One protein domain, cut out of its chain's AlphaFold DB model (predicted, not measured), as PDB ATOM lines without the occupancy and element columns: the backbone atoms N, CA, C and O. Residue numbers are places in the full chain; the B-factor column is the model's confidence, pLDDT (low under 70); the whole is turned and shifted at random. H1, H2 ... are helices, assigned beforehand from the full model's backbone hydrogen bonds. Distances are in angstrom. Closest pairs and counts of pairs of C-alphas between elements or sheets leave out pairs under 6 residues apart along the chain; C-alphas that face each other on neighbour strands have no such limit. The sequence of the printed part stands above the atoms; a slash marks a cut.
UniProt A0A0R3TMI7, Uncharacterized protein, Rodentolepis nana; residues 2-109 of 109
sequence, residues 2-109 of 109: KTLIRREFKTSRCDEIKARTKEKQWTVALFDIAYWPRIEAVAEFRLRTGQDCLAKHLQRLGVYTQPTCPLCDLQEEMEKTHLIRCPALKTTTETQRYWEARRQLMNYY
ATOM      1  N   LYS A   2      74.346  85.094 100.444       70.94
ATOM      2  CA  LYS A   2      75.723  85.562 100.751       70.94
ATOM      3  C   LYS A   2      76.743  85.348  99.614       70.94
ATOM      4  O   LYS A   2      77.624  86.173  99.406       70.94
ATOM      5  N   THR A   3      76.611  84.261  98.858       78.94
ATOM      6  CA  THR A   3      77.462  83.927  97.702       78.94
ATOM      7  C   THR A   3      77.268  84.862  96.512       78.94
ATOM      8  O   THR A   3      78.248  85.234  95.873       78.94
ATOM      9  N   LEU A   4      76.028  85.279  96.247       81.69
ATOM     10  CA  LEU A   4      75.704  86.224  95.178       81.69
ATOM     11  C   LEU A   4      76.236  87.621  95.512       81.69
ATOM     12  O   LEU A   4      76.959  88.196  94.707       81.69
ATOM     13  N   ILE A   5      76.014  88.090  96.745       83.25
ATOM     14  CA  ILE A   5      76.538  89.378  97.234       83.25
ATOM     15  C   ILE A   5      78.073  89.401  97.173       83.25
ATOM     16  O   ILE A   5      78.667  90.366  96.702       83.25
ATOM     17  N   ARG A   6      78.744  88.317  97.588       86.56
ATOM     18  CA  ARG A   6      80.211  88.218  97.510       86.56
ATOM     19  C   ARG A   6      80.724  88.273  96.069       86.56
ATOM     20  O   ARG A   6      81.795  88.830  95.836       86.56
ATOM     21  N   ARG A   7      79.997  87.675  95.119       89.62
ATOM     22  CA  ARG A   7      80.362  87.680  93.698       89.62
ATOM     23  C   ARG A   7      80.220  89.081  93.112       89.62
ATOM     24  O   ARG A   7      81.196  89.576  92.571       89.62
ATOM     25  N   GLU A   8      79.068  89.715  93.301       89.19
ATOM     26  CA  GLU A   8      78.784  91.103  92.905       89.19
ATOM     27  C   GLU A   8      79.863  92.065  93.413       89.19
ATOM     28  O   GLU A   8      80.496  92.774  92.635       89.19
ATOM     29  N   PHE A   9      80.164  91.999  94.713       86.00
ATOM     30  CA  PHE A   9      81.166  92.861  95.336       86.00
ATOM     31  C   PHE A   9      82.573  92.620  94.774       86.00
ATOM     32  O   PHE A   9      83.349  93.554  94.582       86.00
ATOM     33  N   LYS A  10      82.918  91.358  94.483       87.88
ATOM     34  CA  LYS A  10      84.206  91.006  93.873       87.88
ATOM     35  C   LYS A  10      84.300  91.524  92.438       87.88
ATOM     36  O   LYS A  10      85.354  92.034  92.076       87.88
ATOM     37  N   THR A  11      83.234  91.403  91.649       91.12
ATOM     38  CA  THR A  11      83.185  91.883  90.261       91.12
ATOM     39  C   THR A  11      83.268  93.404  90.217       91.12
ATOM     40  O   THR A  11      84.191  93.933  89.610       91.12
ATOM     41  N   SER A  12      82.407  94.092  90.974       90.56
ATOM     42  CA  SER A  12      82.387  95.555  91.080       90.56
ATOM     43  C   SER A  12      83.752  96.115  91.489       90.56
ATOM     44  O   SER A  12      84.296  96.982  90.809       90.56
ATOM     45  N   ARG A  13      84.385  95.540  92.523       90.06
ATOM     46  CA  ARG A  13      85.726  95.966  92.949       90.06
ATOM     47  C   ARG A  13      86.802  95.665  91.907       90.06
ATOM     48  O   ARG A  13      87.768  96.413  91.791       90.06
ATOM     49  N   CYS A  14      86.674  94.570  91.161       86.25
ATOM     50  CA  CYS A  14      87.611  94.238  90.091       86.25
ATOM     51  C   CYS A  14      87.509  95.248  88.942       86.25
ATOM     52  O   CYS A  14      88.537  95.680  88.427       86.25
ATOM     53  N   ASP A  15      86.299  95.665  88.583       89.75
ATOM     54  CA  ASP A  15      86.069  96.631  87.508       89.75
ATOM     55  C   ASP A  15      86.469  98.052  87.917       89.75
ATOM     56  O   ASP A  15      87.099  98.757  87.128       89.75
ATOM     57  N   GLU A  16      86.244  98.435  89.177       90.31
ATOM     58  CA  GLU A  16      86.769  99.682  89.746       90.31
ATOM     59  C   GLU A  16      88.306  99.714  89.704       90.31
ATOM     60  O   GLU A  16      88.904 100.690  89.250       90.31
ATOM     61  N   ILE A  17      88.965  98.625  90.124       84.31
ATOM     62  CA  ILE A  17      90.428  98.514  90.055       84.31
ATOM     63  C   ILE A  17      90.896  98.635  88.606       84.31
ATOM     64  O   ILE A  17      91.788  99.437  88.341       84.31
ATOM     65  N   LYS A  18      90.280  97.902  87.668       83.00
ATOM     66  CA  LYS A  18      90.627  97.970  86.239       83.00
ATOM     67  C   LYS A  18      90.493  99.388  85.689       83.00
ATOM     68  O   LYS A  18      91.406  99.839  85.003       83.00
ATOM     69  N   ALA A  19      89.405 100.093  86.011       85.81
ATOM     70  CA  ALA A  19      89.188 101.476  85.595       85.81
ATOM     71  C   ALA A  19      90.284 102.403  86.141       85.81
ATOM     72  O   ALA A  19      90.896 103.148  85.381       85.81
ATOM     73  N   ARG A  20      90.615 102.279  87.433       81.88
ATOM     74  CA  ARG A  20      91.681 103.060  88.086       81.88
ATOM     75  C   ARG A  20      93.085 102.733  87.578       81.88
ATOM     76  O   ARG A  20      93.985 103.560  87.688       81.88
ATOM     77  N   THR A  21      93.310 101.522  87.075       77.06
ATOM     78  CA  THR A  21      94.609 101.108  86.527       77.06
ATOM     79  C   THR A  21      94.720 101.277  85.016       77.06
ATOM     80  O   THR A  21      95.800 101.041  84.487       77.06
ATOM     81  N   LYS A  22      93.652 101.699  84.326       73.88
ATOM     82  CA  LYS A  22      93.597 101.803  82.859       73.88
ATOM     83  C   LYS A  22      94.661 102.740  82.275       73.88
ATOM     84  O   LYS A  22      95.171 102.473  81.195       73.88
ATOM     85  N   GLU A  23      95.020 103.794  83.004       70.12
ATOM     86  CA  GLU A  23      96.052 104.768  82.610       70.12
ATOM     87  C   GLU A  23      97.461 104.399  83.091       70.12
ATOM     88  O   GLU A  23      98.446 105.029  82.709       70.12
ATOM     89  N   LYS A  24      97.596 103.383  83.951       66.06
ATOM     90  CA  LYS A  24      98.904 103.013  84.479       66.06
ATOM     91  C   LYS A  24      99.671 102.220  83.416       66.06
ATOM     92  O   LYS A  24      99.388 101.053  83.176       66.06
ATOM     93  N   GLN A  25     100.689 102.853  82.834       58.88
ATOM     94  CA  GLN A  25     101.530 102.349  81.736       58.88
ATOM     95  C   GLN A  25     102.323 101.056  82.013       58.88
ATOM     96  O   GLN A  25     103.034 100.583  81.124       58.88
ATOM     97  N   TRP A  26     102.227 100.449  83.203       65.44
ATOM     98  CA  TRP A  26     102.981  99.228  83.496       65.44
ATOM     99  C   TRP A  26     102.585  98.082  82.563       65.44
ATOM    100  O   TRP A  26     103.463  97.335  82.177       65.44
ATOM    101  N   THR A  27     101.336  97.968  82.101       61.12
ATOM    102  CA  THR A  27     100.936  96.912  81.146       61.12
ATOM    103  C   THR A  27     101.711  96.946  79.828       61.12
ATOM    104  O   THR A  27     102.017  95.886  79.293       61.12
ATOM    105  N   VAL A  28     102.071  98.131  79.323       61.31
ATOM    106  CA  VAL A  28     102.838  98.275  78.072       61.31
ATOM    107  C   VAL A  28     104.305  97.898  78.285       61.31
ATOM    108  O   VAL A  28     104.885  97.200  77.464       61.31
ATOM    109  N   ALA A  29     104.885  98.275  79.428       64.94
ATOM    110  CA  ALA A  29     106.283  97.985  79.753       64.94
ATOM    111  C   ALA A  29     106.586  96.486  79.989       64.94
ATOM    112  O   ALA A  29     107.759  96.116  80.080       64.94
ATOM    113  N   LEU A  30     105.550  95.644  80.113       69.81
ATOM    114  CA  LEU A  30     105.658  94.226  80.477       69.81
ATOM    115  C   LEU A  30     105.721  93.250  79.308       69.81
ATOM    116  O   LEU A  30     106.173  92.127  79.520       69.81
ATOM    117  N   PHE A  31     105.288  93.639  78.105       74.38
ATOM    118  CA  PHE A  31     105.273  92.722  76.958       74.38
ATOM    119  C   PHE A  31     106.676  92.270  76.535       74.38
ATOM    120  O   PHE A  31     106.831  91.147  76.065       74.38
ATOM    121  N   ASP A  32     107.690  93.102  76.771       79.50
ATOM    122  CA  ASP A  32     109.065  92.836  76.336       79.50
ATOM    123  C   ASP A  32     109.938  92.174  77.414       79.50
ATOM    124  O   ASP A  32     111.145  92.039  77.224       79.50
ATOM    125  N   ILE A  33     109.372  91.809  78.571       82.75
ATOM    126  CA  ILE A  33     110.136  91.164  79.644       82.75
ATOM    127  C   ILE A  33     110.152  89.660  79.405       82.75
ATOM    128  O   ILE A  33     109.103  89.026  79.268       82.75
ATOM    129  N   ALA A  34     111.348  89.073  79.405       81.88
ATOM    130  CA  ALA A  34     111.493  87.631  79.285       81.88
ATOM    131  C   ALA A  34     110.738  86.919  80.419       81.88
ATOM    132  O   ALA A  34     110.841  87.287  81.585       81.88
ATOM    133  N   TYR A  35     109.993  85.861  80.098       80.62
ATOM    134  CA  TYR A  35     109.272  85.082  81.112       80.62
ATOM    135  C   TYR A  35     110.214  84.223  81.982       80.62
ATOM    136  O   TYR A  35     109.898  83.890  83.128       80.62
ATOM    137  N   TRP A  36     111.382  83.857  81.449       82.81
ATOM    138  CA  TRP A  36     112.349  82.959  82.077       82.81
ATOM    139  C   TRP A  36     113.785  83.346  81.674       82.81
ATOM    140  O   TRP A  36     113.960  83.816  80.551       82.81
ATOM    141  N   PRO A  37     114.806  83.122  82.526       91.00
ATOM    142  CA  PRO A  37     114.732  82.624  83.899       91.00
ATOM    143  C   PRO A  37     114.076  83.612  84.857       91.00
ATOM    144  O   PRO A  37     114.274  84.820  84.776       91.00
ATOM    145  N   ARG A  38     113.294  83.082  85.811       91.56
ATOM    146  CA  ARG A  38     112.511  83.888  86.771       91.56
ATOM    147  C   ARG A  38     113.356  84.956  87.468       91.56
ATOM    148  O   ARG A  38     112.861  86.042  87.746       91.56
ATOM    149  N   ILE A  39     114.611  84.635  87.780       91.31
ATOM    150  CA  ILE A  39     115.532  85.553  88.454       91.31
ATOM    151  C   ILE A  39     115.804  86.812  87.614       91.31
ATOM    152  O   ILE A  39     115.785  87.916  88.154       91.31
ATOM    153  N   GLU A  40     115.976  86.670  86.302       91.69
ATOM    154  CA  GLU A  40     116.214  87.784  85.382       91.69
ATOM    155  C   GLU A  40     114.919  88.549  85.110       91.69
ATOM    156  O   GLU A  40     114.883  89.763  85.303       91.69
ATOM    157  N   ALA A  41     113.836  87.823  84.814       91.25
ATOM    158  CA  ALA A  41     112.502  88.377  84.590       91.25
ATOM    159  C   ALA A  41     112.047  89.299  85.735       91.25
ATOM    160  O   ALA A  41     111.548  90.403  85.523       91.25
ATOM    161  N   VAL A  42     112.247  88.859  86.984       91.38
ATOM    162  CA  VAL A  42     111.863  89.629  88.176       91.38
ATOM    163  C   VAL A  42     112.738  90.868  88.358       91.38
ATOM    164  O   VAL A  42     112.219  91.907  88.765       91.38
ATOM    165  N   ALA A  43     114.044  90.776  88.094       92.88
ATOM    166  CA  ALA A  43     114.933  91.933  88.187       92.88
ATOM    167  C   ALA A  43     114.549  92.997  87.154       92.88
ATOM    168  O   ALA A  43     114.352  94.157  87.508       92.88
ATOM    169  N   GLU A  44     114.357  92.580  85.903       91.44
ATOM    170  CA  GLU A  44     113.967  93.470  84.815       91.44
ATOM    171  C   GLU A  44     112.603  94.122  85.074       91.44
ATOM    172  O   GLU A  44     112.476  95.340  84.957       91.44
ATOM    173  N   PHE A  45     111.609  93.346  85.520       89.50
ATOM    174  CA  PHE A  45     110.299  93.866  85.923       89.50
ATOM    175  C   PHE A  45     110.423  94.995  86.939       89.50
ATOM    176  O   PHE A  45     109.847  96.070  86.767       89.50
ATOM    177  N   ARG A  46     111.179  94.755  88.012       90.62
ATOM    178  CA  ARG A  46     111.318  95.705  89.118       90.62
ATOM    179  C   ARG A  46     112.017  96.980  88.669       90.62
ATOM    180  O   ARG A  46     111.528  98.063  88.972       90.62
ATOM    181  N   LEU A  47     113.100  96.844  87.906       90.06
ATOM    182  CA  LEU A  47     113.862  97.978  87.388       90.06
ATOM    183  C   LEU A  47     113.071  98.794  86.356       90.06
ATOM    184  O   LEU A  47     113.127 100.020  86.387       90.06
ATOM    185  N   ARG A  48     112.305  98.150  85.464       87.94
ATOM    186  CA  ARG A  48     111.474  98.850  84.464       87.94
ATOM    187  C   ARG A  48     110.282  99.568  85.087       87.94
ATOM    188  O   ARG A  48     109.935 100.664  84.663       87.94
ATOM    189  N   THR A  49     109.641  98.951  86.077       85.31
ATOM    190  CA  THR A  49     108.468  99.534  86.750       85.31
ATOM    191  C   THR A  49     108.839 100.517  87.862       85.31
ATOM    192  O   THR A  49     107.953 101.171  88.412       85.31
ATOM    193  N   GLY A  50     110.127 100.613  88.214       86.00
ATOM    194  CA  GLY A  50     110.609 101.401  89.347       86.00
ATOM    195  C   GLY A  50     110.096 100.893  90.697       86.00
ATOM    196  O   GLY A  50     110.063 101.662  91.653       86.00
ATOM    197  N   GLN A  51     109.655  99.630  90.768       85.69
ATOM    198  CA  GLN A  51     109.258  98.912  91.990       85.69
ATOM    199  C   GLN A  51     110.426  98.068  92.522       85.69
ATOM    200  O   GLN A  51     110.276  96.910  92.932       85.69
ATOM    201  N   ASP A  52     111.628  98.619  92.416       89.31
ATOM    202  CA  ASP A  52     112.858  97.984  92.846       89.31
ATOM    203  C   ASP A  52     113.114  98.187  94.348       89.31
ATOM    204  O   ASP A  52     112.264  98.646  95.105       89.31
ATOM    205  N   CYS A  53     114.267  97.721  94.815       86.88
ATOM    206  CA  CYS A  53     114.697  97.884  96.203       86.88
ATOM    207  C   CYS A  53     116.023  98.644  96.271       86.88
ATOM    208  O   CYS A  53     116.871  98.325  97.099       86.88
ATOM    209  N   LEU A  54     116.237  99.580  95.344       91.69
ATOM    210  CA  LEU A  54     117.404 100.450  95.349       91.69
ATOM    211  C   LEU A  54     117.160 101.657  96.261       91.69
ATOM    212  O   LEU A  54     116.012 102.011  96.547       91.69
ATOM    213  N   ALA A  55     118.240 102.302  96.708       90.19
ATOM    214  CA  ALA A  55     118.170 103.355  97.723       90.19
ATOM    215  C   ALA A  55     117.208 104.494  97.339       90.19
ATOM    216  O   ALA A  55     116.418 104.926  98.175       90.19
ATOM    217  N   LYS A  56     117.163 104.905  96.062       92.25
ATOM    218  CA  LYS A  56     116.221 105.932  95.583       92.25
ATOM    219  C   LYS A  56     114.756 105.528  95.770       92.25
ATOM    220  O   LYS A  56     113.941 106.343  96.204       92.25
ATOM    221  N   HIS A  57     114.397 104.282  95.453       91.12
ATOM    222  CA  HIS A  57     113.032 103.793  95.661       91.12
ATOM    223  C   HIS A  57     112.713 103.650  97.153       91.12
ATOM    224  O   HIS A  57     111.661 104.094  97.609       91.12
ATOM    225  N   LEU A  58     113.641 103.091  97.930       90.94
ATOM    226  CA  LEU A  58     113.473 102.913  99.373       90.94
ATOM    227  C   LEU A  58     113.342 104.248 100.117       90.94
ATOM    228  O   LEU A  58     112.560 104.341 101.064       90.94
ATOM    229  N   GLN A  59     114.036 105.294  99.667       92.62
ATOM    230  CA  GLN A  59     113.892 106.641 100.212       92.62
ATOM    231  C   GLN A  59     112.498 107.215  99.932       92.62
ATOM    232  O   GLN A  59     111.869 107.768 100.828       92.62
ATOM    233  N   ARG A  60     111.965 107.034  98.715       91.81
ATOM    234  CA  ARG A  60     110.593 107.463  98.375       91.81
ATOM    235  C   ARG A  60     109.530 106.786  99.242       91.81
ATOM    236  O   ARG A  60     108.480 107.376  99.476       91.81
ATOM    237  N   LEU A  61     109.796 105.567  99.711       90.19
ATOM    238  CA  LEU A  61     108.937 104.848 100.655       90.19
ATOM    239  C   LEU A  61     109.163 105.250 102.124       90.19
ATOM    240  O   LEU A  61     108.440 104.770 102.993       90.19
ATOM    241  N   GLY A  62     110.155 106.097 102.414       90.94
ATOM    242  CA  GLY A  62     110.517 106.513 103.770       90.94
ATOM    243  C   GLY A  62     111.302 105.468 104.569       90.94
ATOM    244  O   GLY A  62     111.426 105.608 105.782       90.94
ATOM    245  N   VAL A  63     111.825 104.419 103.921       89.88
ATOM    246  CA  VAL A  63     112.643 103.382 104.578       89.88
ATOM    247  C   VAL A  63     114.098 103.835 104.701       89.88
ATOM    248  O   VAL A  63     114.742 103.598 105.719       89.88
ATOM    249  N   TYR A  64     114.623 104.481 103.658       89.50
ATOM    250  CA  TYR A  64     115.969 105.058 103.654       89.50
ATOM    251  C   TYR A  64     115.904 106.562 103.906       89.50
ATOM    252  O   TYR A  64     114.966 107.235 103.481       89.50
ATOM    253  N   THR A  65     116.938 107.103 104.549       90.00
ATOM    254  CA  THR A  65     117.074 108.550 104.769       90.00
ATOM    255  C   THR A  65     117.607 109.273 103.530       90.00
ATOM    256  O   THR A  65     117.235 110.419 103.278       90.00
ATOM    257  N   GLN A  66     118.432 108.604 102.717       90.38
ATOM    258  CA  GLN A  66     119.091 109.173 101.538       90.38
ATOM    259  C   GLN A  66     118.882 108.295 100.289       90.38
ATOM    260  O   GLN A  66     118.777 107.073 100.422       90.38
ATOM    261  N   PRO A  67     118.840 108.883  99.075       93.75
ATOM    262  CA  PRO A  67     118.703 108.132  97.825       93.75
ATOM    263  C   PRO A  67     120.044 107.614  97.296       93.75
ATOM    264  O   PRO A  67     120.075 106.926  96.274       93.75
ATOM    265  N   THR A  68     121.145 108.000  97.936       94.94
ATOM    266  CA  THR A  68     122.510 107.758  97.487       94.94
ATOM    267  C   THR A  68     122.884 106.286  97.608       94.94
ATOM    268  O   THR A  68     122.368 105.558  98.457       94.94
ATOM    269  N   CYS A  69     123.764 105.825  96.724       93.12
ATOM    270  CA  CYS A  69     124.266 104.459  96.761       93.12
ATOM    271  C   CYS A  69     125.176 104.252  97.980       93.12
ATOM    272  O   CYS A  69     126.246 104.853  98.025       93.12
ATOM    273  N   PRO A  70     124.819 103.377  98.938       90.69
ATOM    274  CA  PRO A  70     125.669 103.109 100.099       90.69
ATOM    275  C   PRO A  70     126.815 102.138  99.778       90.69
ATOM    276  O   PRO A  70     127.658 101.883 100.629       90.69
ATOM    277  N   LEU A  71     126.826 101.552  98.575       92.00
ATOM    278  CA  LEU A  71     127.817 100.552  98.178       92.00
ATOM    279  C   LEU A  71     129.089 101.184  97.597       92.00
ATOM    280  O   LEU A  71     130.111 100.513  97.521       92.00
ATOM    281  N   CYS A  72     129.038 102.446  97.157       92.44
ATOM    282  CA  CYS A  72     130.180 103.134  96.557       92.44
ATOM    283  C   CYS A  72     130.266 104.596  97.001       92.44
ATOM    284  O   CYS A  72     129.250 105.229  97.275       92.44
ATOM    285  N   ASP A  73     131.461 105.173  96.928       91.19
ATOM    286  CA  ASP A  73     131.731 106.532  97.416       91.19
ATOM    287  C   ASP A  73     131.383 107.652  96.416       91.19
ATOM    288  O   ASP A  73     131.772 108.801  96.597       91.19
ATOM    289  N   LEU A  74     130.641 107.344  95.346       90.56
ATOM    290  CA  LEU A  74     130.310 108.314  94.292       90.56
ATOM    291  C   LEU A  74     129.194 109.298  94.683       90.56
ATOM    292  O   LEU A  74     128.952 110.249  93.949       90.56
ATOM    293  N   GLN A  75     128.493 109.059  95.800       89.75
ATOM    294  CA  GLN A  75     127.346 109.861  96.265       89.75
ATOM    295  C   GLN A  75     126.231 110.062  95.214       89.75
ATOM    296  O   GLN A  75     125.402 110.960  95.334       89.75
ATOM    297  N   GLU A  76     126.173 109.208  94.192       94.12
ATOM    298  CA  GLU A  76     125.125 109.230  93.173       94.12
ATOM    299  C   GLU A  76     123.847 108.557  93.687       94.12
ATOM    300  O   GLU A  76     123.900 107.613  94.483       94.12
ATOM    301  N   GLU A  77     122.685 109.005  93.201       93.94
ATOM    302  CA  GLU A  77     121.417 108.326  93.472       93.94
ATOM    303  C   GLU A  77     121.451 106.890  92.942       93.94
ATOM    304  O   GLU A  77     121.752 106.635  91.774       93.94
ATOM    305  N   MET A  78     121.092 105.932  93.794       93.44
ATOM    306  CA  MET A  78     121.070 104.527  93.416       93.44
ATOM    307  C   MET A  78     119.787 104.211  92.650       93.44
ATOM    308  O   MET A  78     118.784 103.776  93.215       93.44
ATOM    309  N   GLU A  79     119.822 104.441  91.347       91.50
ATOM    310  CA  GLU A  79     118.780 104.055  90.397       91.50
ATOM    311  C   GLU A  79     119.340 103.118  89.316       91.50
ATOM    312  O   GLU A  79     120.530 102.805  89.308       91.50
ATOM    313  N   LYS A  80     118.493 102.654  88.387       91.50
ATOM    314  CA  LYS A  80     118.894 101.718  87.319       91.50
ATOM    315  C   LYS A  80     120.140 102.184  86.548       91.50
ATOM    316  O   LYS A  80     121.002 101.367  86.239       91.50
ATOM    317  N   THR A  81     120.250 103.478  86.248       91.62
ATOM    318  CA  THR A  81     121.386 104.052  85.503       91.62
ATOM    319  C   THR A  81     122.692 103.921  86.292       91.62
ATOM    320  O   THR A  81     123.684 103.419  85.764       91.62
ATOM    321  N   HIS A  82     122.674 104.292  87.575       93.44
ATOM    322  CA  HIS A  82     123.808 104.138  88.478       93.44
ATOM    323  C   HIS A  82     124.169 102.665  88.679       93.44
ATOM    324  O   HIS A  82     125.345 102.316  88.643       93.44
ATOM    325  N   LEU A  83     123.174 101.783  88.824       92.88
ATOM    326  CA  LEU A  83     123.382 100.351  89.038       92.88
ATOM    327  C   LEU A  83     124.301  99.733  87.971       92.88
ATOM    328  O   LEU A  83     125.154  98.922  88.307       92.88
ATOM    329  N   ILE A  84     124.175 100.142  86.705       92.38
ATOM    330  CA  ILE A  84     125.005  99.640  85.595       92.38
ATOM    331  C   ILE A  84     126.465 100.118  85.703       92.38
ATOM    332  O   ILE A  84     127.374  99.423  85.250       92.38
ATOM    333  N   ARG A  85     126.701 101.289  86.301       93.31
ATOM    334  CA  ARG A  85     128.026 101.925  86.414       93.31
ATOM    335  C   ARG A  85     128.675 101.751  87.786       93.31
ATOM    336  O   ARG A  85     129.816 102.162  87.962       93.31
ATOM    337  N   CYS A  86     127.946 101.207  88.757       94.19
ATOM    338  CA  CYS A  86     128.381 101.161  90.144       94.19
ATOM    339  C   CYS A  86     129.678 100.338  90.271       94.19
ATOM    340  O   CYS A  86     129.660  99.138  89.982       94.19
ATOM    341  N   PRO A  87     130.793 100.941  90.727       94.38
ATOM    342  CA  PRO A  87     132.092 100.266  90.774       94.38
ATOM    343  C   PRO A  87     132.161  99.167  91.844       94.38
ATOM    344  O   PRO A  87     133.021  98.293  91.778       94.38
ATOM    345  N   ALA A  88     131.252  99.189  92.820       93.44
ATOM    346  CA  ALA A  88     131.182  98.197  93.890       93.44
ATOM    347  C   ALA A  88     130.570  96.851  93.453       93.44
ATOM    348  O   ALA A  88     130.651  95.864  94.188       93.44
ATOM    349  N   LEU A  89     129.950  96.799  92.269       93.75
ATOM    350  CA  LEU A  89     129.306  95.601  91.733       93.75
ATOM    351  C   LEU A  89     130.227  94.910  90.728       93.75
ATOM    352  O   LEU A  89     130.686  95.522  89.765       93.75
ATOM    353  N   LYS A  90     130.479  93.616  90.937       92.69
ATOM    354  CA  LYS A  90     131.447  92.841  90.142       92.69
ATOM    355  C   LYS A  90     130.833  92.208  88.898       92.69
ATOM    356  O   LYS A  90     131.550  91.827  87.976       92.69
ATOM    357  N   THR A  91     129.515  92.049  88.883       92.38
ATOM    358  CA  THR A  91     128.790  91.428  87.771       92.38
ATOM    359  C   THR A  91     128.620  92.380  86.585       92.38
ATOM    360  O   THR A  91     128.825  93.585  86.705       92.38
ATOM    361  N   THR A  92     128.289  91.838  85.409       86.94
ATOM    362  CA  THR A  92     128.282  92.591  84.142       86.94
ATOM    363  C   THR A  92     126.884  92.882  83.616       86.94
ATOM    364  O   THR A  92     126.675  93.934  83.010       86.94
ATOM    365  N   THR A  93     125.911  91.997  83.852       91.25
ATOM    366  CA  THR A  93     124.536  92.211  83.383       91.25
ATOM    367  C   THR A  93     123.737  93.053  84.375       91.25
ATOM    368  O   THR A  93     123.958  93.003  85.585       91.25
ATOM    369  N   GLU A  94     122.772  93.825  83.871       91.94
ATOM    370  CA  GLU A  94     121.896  94.664  84.701       91.94
ATOM    371  C   GLU A  94     121.156  93.839  85.772       91.94
ATOM    372  O   GLU A  94     121.095  94.223  86.942       91.94
ATOM    373  N   THR A  95     120.643  92.667  85.391       92.31
ATOM    374  CA  THR A  95     119.896  91.774  86.285       92.31
ATOM    375  C   THR A  95     120.784  91.170  87.372       92.31
ATOM    376  O   THR A  95     120.374  91.105  88.531       92.31
ATOM    377  N   GLN A  96     122.012  90.763  87.039       93.44
ATOM    378  CA  GLN A  96     122.970  90.254  88.024       93.44
ATOM    379  C   GLN A  96     123.399  91.348  88.998       93.44
ATOM    380  O   GLN A  96     123.381  91.117  90.210       93.44
ATOM    381  N   ARG A  97     123.687  92.552  88.485       95.25
ATOM    382  CA  ARG A  97     124.029  93.716  89.310       95.25
ATOM    383  C   ARG A  97     122.914  94.059  90.287       95.25
ATOM    384  O   ARG A  97     123.197  94.332  91.448       95.25
ATOM    385  N   TYR A  98     121.650  93.961  89.872       94.88
ATOM    386  CA  TYR A  98     120.504  94.160  90.765       94.88
ATOM    387  C   TYR A  98     120.500  93.181  91.946       94.88
ATOM    388  O   TYR A  98     120.361  93.594  93.099       94.88
ATOM    389  N   TRP A  99     120.668  91.883  91.681       94.25
ATOM    390  CA  TRP A  99     120.671  90.871  92.740       94.25
ATOM    391  C   TRP A  99     121.914  90.938  93.626       94.25
ATOM    392  O   TRP A  99     121.821  90.693  94.829       94.25
ATOM    393  N   GLU A 100     123.070  91.271  93.059       94.62
ATOM    394  CA  GLU A 100     124.289  91.538  93.816       94.62
ATOM    395  C   GLU A 100     124.097  92.731  94.751       94.62
ATOM    396  O   GLU A 100     124.268  92.580  95.960       94.62
ATOM    397  N   ALA A 101     123.641  93.865  94.219       93.81
ATOM    398  CA  ALA A 101     123.378  95.067  94.993       93.81
ATOM    399  C   ALA A 101     122.370  94.805  96.114       93.81
ATOM    400  O   ALA A 101     122.629  95.138  97.264       93.81
ATOM    401  N   ARG A 102     121.258  94.118  95.820       92.75
ATOM    402  CA  ARG A 102     120.270  93.730  96.835       92.75
ATOM    403  C   ARG A 102     120.880  92.890  97.958       92.75
ATOM    404  O   ARG A 102     120.558  93.123  99.119       92.75
ATOM    405  N   ARG A 103     121.717  91.898  97.627       93.00
ATOM    406  CA  ARG A 103     122.393  91.068  98.639       93.00
ATOM    407  C   ARG A 103     123.337  91.899  99.496       93.00
ATOM    408  O   ARG A 103     123.337  91.726 100.704       93.00
ATOM    409  N   GLN A 104     124.111  92.794  98.884       91.75
ATOM    410  CA  GLN A 104     125.012  93.667  99.628       91.75
ATOM    411  C   GLN A 104     124.231  94.628 100.535       91.75
ATOM    412  O   GLN A 104     124.537  94.703 101.714       91.75
ATOM    413  N   LEU A 105     123.168  95.271 100.039       88.50
ATOM    414  CA  LEU A 105     122.318  96.175 100.827       88.50
ATOM    415  C   LEU A 105     121.707  95.502 102.064       88.50
ATOM    416  O   LEU A 105     121.587  96.148 103.098       88.50
ATOM    417  N   MET A 106     121.356  94.213 101.980       84.81
ATOM    418  CA  MET A 106     120.878  93.445 103.139       84.81
ATOM    419  C   MET A 106     121.947  93.222 104.213       84.81
ATOM    420  O   MET A 106     121.581  92.973 105.351       84.81
ATOM    421  N   ASN A 107     123.234  93.291 103.871       80.12
ATOM    422  CA  ASN A 107     124.325  93.115 104.833       80.12
ATOM    423  C   ASN A 107     124.734  94.429 105.524       80.12
ATOM    424  O   ASN A 107     125.511  94.386 106.472       80.12
ATOM    425  N   TYR A 108     124.271  95.584 105.032       66.50
ATOM    426  CA  TYR A 108     124.569  96.905 105.603       66.50
ATOM    427  C   TYR A 108     123.538  97.368 106.654       66.50
ATOM    428  O   TYR A 108     123.757  98.401 107.284       66.50
ATOM    429  N   TYR A 109     122.438  96.626 106.834       55.59
ATOM    430  CA  TYR A 109     121.390  96.850 107.843       55.59
ATOM    431  C   TYR A 109     121.408  95.736 108.888       55.59
ATOM    432  O   TYR A 109     121.118  96.047 110.063       55.59
TER     433      TYR A 109
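AT A GLANCE: This is residues 2 to 109 of the 109 residues of an uncharacterized protein of Rodentolepis nana (UniProt A0A0R3TMI7). A long straight helix, H1, sticks out like an arm from a small body made of short helices and loops. In that body H6 meets H3 at about a right angle, touching it with residues 95 to 99 alone, and also meets H5 at about a right angle, while H4 and the long loop of residues 61 to 79 fill out the rest, and the short H2 lies where the arm joins the body. The printed part has 108 residues with six named helices, H1 to H6 in order along the chain, and no named strand, and its class is all helix. The whole is loose, with a radius of gyration of the C-alphas of 18.2 A, and it is elongated, spanning 59 by 32 by 25 A, with the arm making much of the length.

HOW THE PARTS SIT: Start at the first printed residue, where H1, residues 2 to 21, touches no helix; residues 2 to 24 stand free, with no C-alpha 8 or more residues away along the chain within 10 A. Go on through a tight link of 4 residues to H2, residues 26 to 29, which is apart from H1. H2 only just touches H3, residues 38 to 49, with 3 pairs of C-alphas within 8 A; the closest are those of Trp 26 and Thr 49, 6.4 A apart, and H3 takes part with residues 48 to 49 alone. After H3 comes H4, residues 55 to 60, which touches no helix and is apart from H3. Further along is H5, residues 80 to 85; it is close to H3 but not clearly touching, the closest C-alphas being those of Leu 47 and Lys 80, 6.3 A apart. The lines of H3 and H5 stand at a steep tilt of 65 degrees, opposite ways. The last helix is H6, residues 94 to 107, and it touches H3 about perpendicular, at 89 degrees. Look for their closest C-alphas at Ala 43 and Thr 95, 5.3 A apart; H3 touches H6 with residues 39 to 44 alone, and H6 touches H3 with residues 95 to 99 alone. H6 also touches H5 about perpendicular, at 90 degrees, with the C-alphas of Ile 84 and Glu 94 closest at 5.9 A. In the backbone, every O i to N i+4 pair is within hydrogen-bond range in H1, H3 and H4, against 1 of 2 in H5 and 9 of 10 in H6; H2 is too short for such a pair.

IN THESE COORDINATES: Find C-alpha 2 at (75.723, 85.562, 100.751); from there H1 runs 28.3 A to C-alpha 21 at (94.609, 101.108, 86.527). H2, from Trp 26 to Ala 29, is the shortest stretch, at 5.1 A. H3 runs 16.2 A from Arg 38 to Thr 49. H4, Ala 55 to Arg 60, measures 8.6 A, and H5, Lys 80 to Arg 85, measures 9.2 A. Pick up H6 at C-alpha 94, and follow it 20.3 A to C-alpha 107 at (124.325, 93.115, 104.833).

THE WHOLE: The two C-alphas farthest apart are those of Lys 2 and Asp 73, at 59.9 A. Without the free stretch the body has 85 residues and spans 35 by 28 by 20 A, with a radius of gyration of 12.8 A. The printed part has no cut, and it ends at Tyr 109, the chain's last residue. The link from H4 to H5 is long, with 19 residues. The mean pLDDT of the printed part is 86.9, and the values under 70 fall at residues 24 to 30 and 108 to 109.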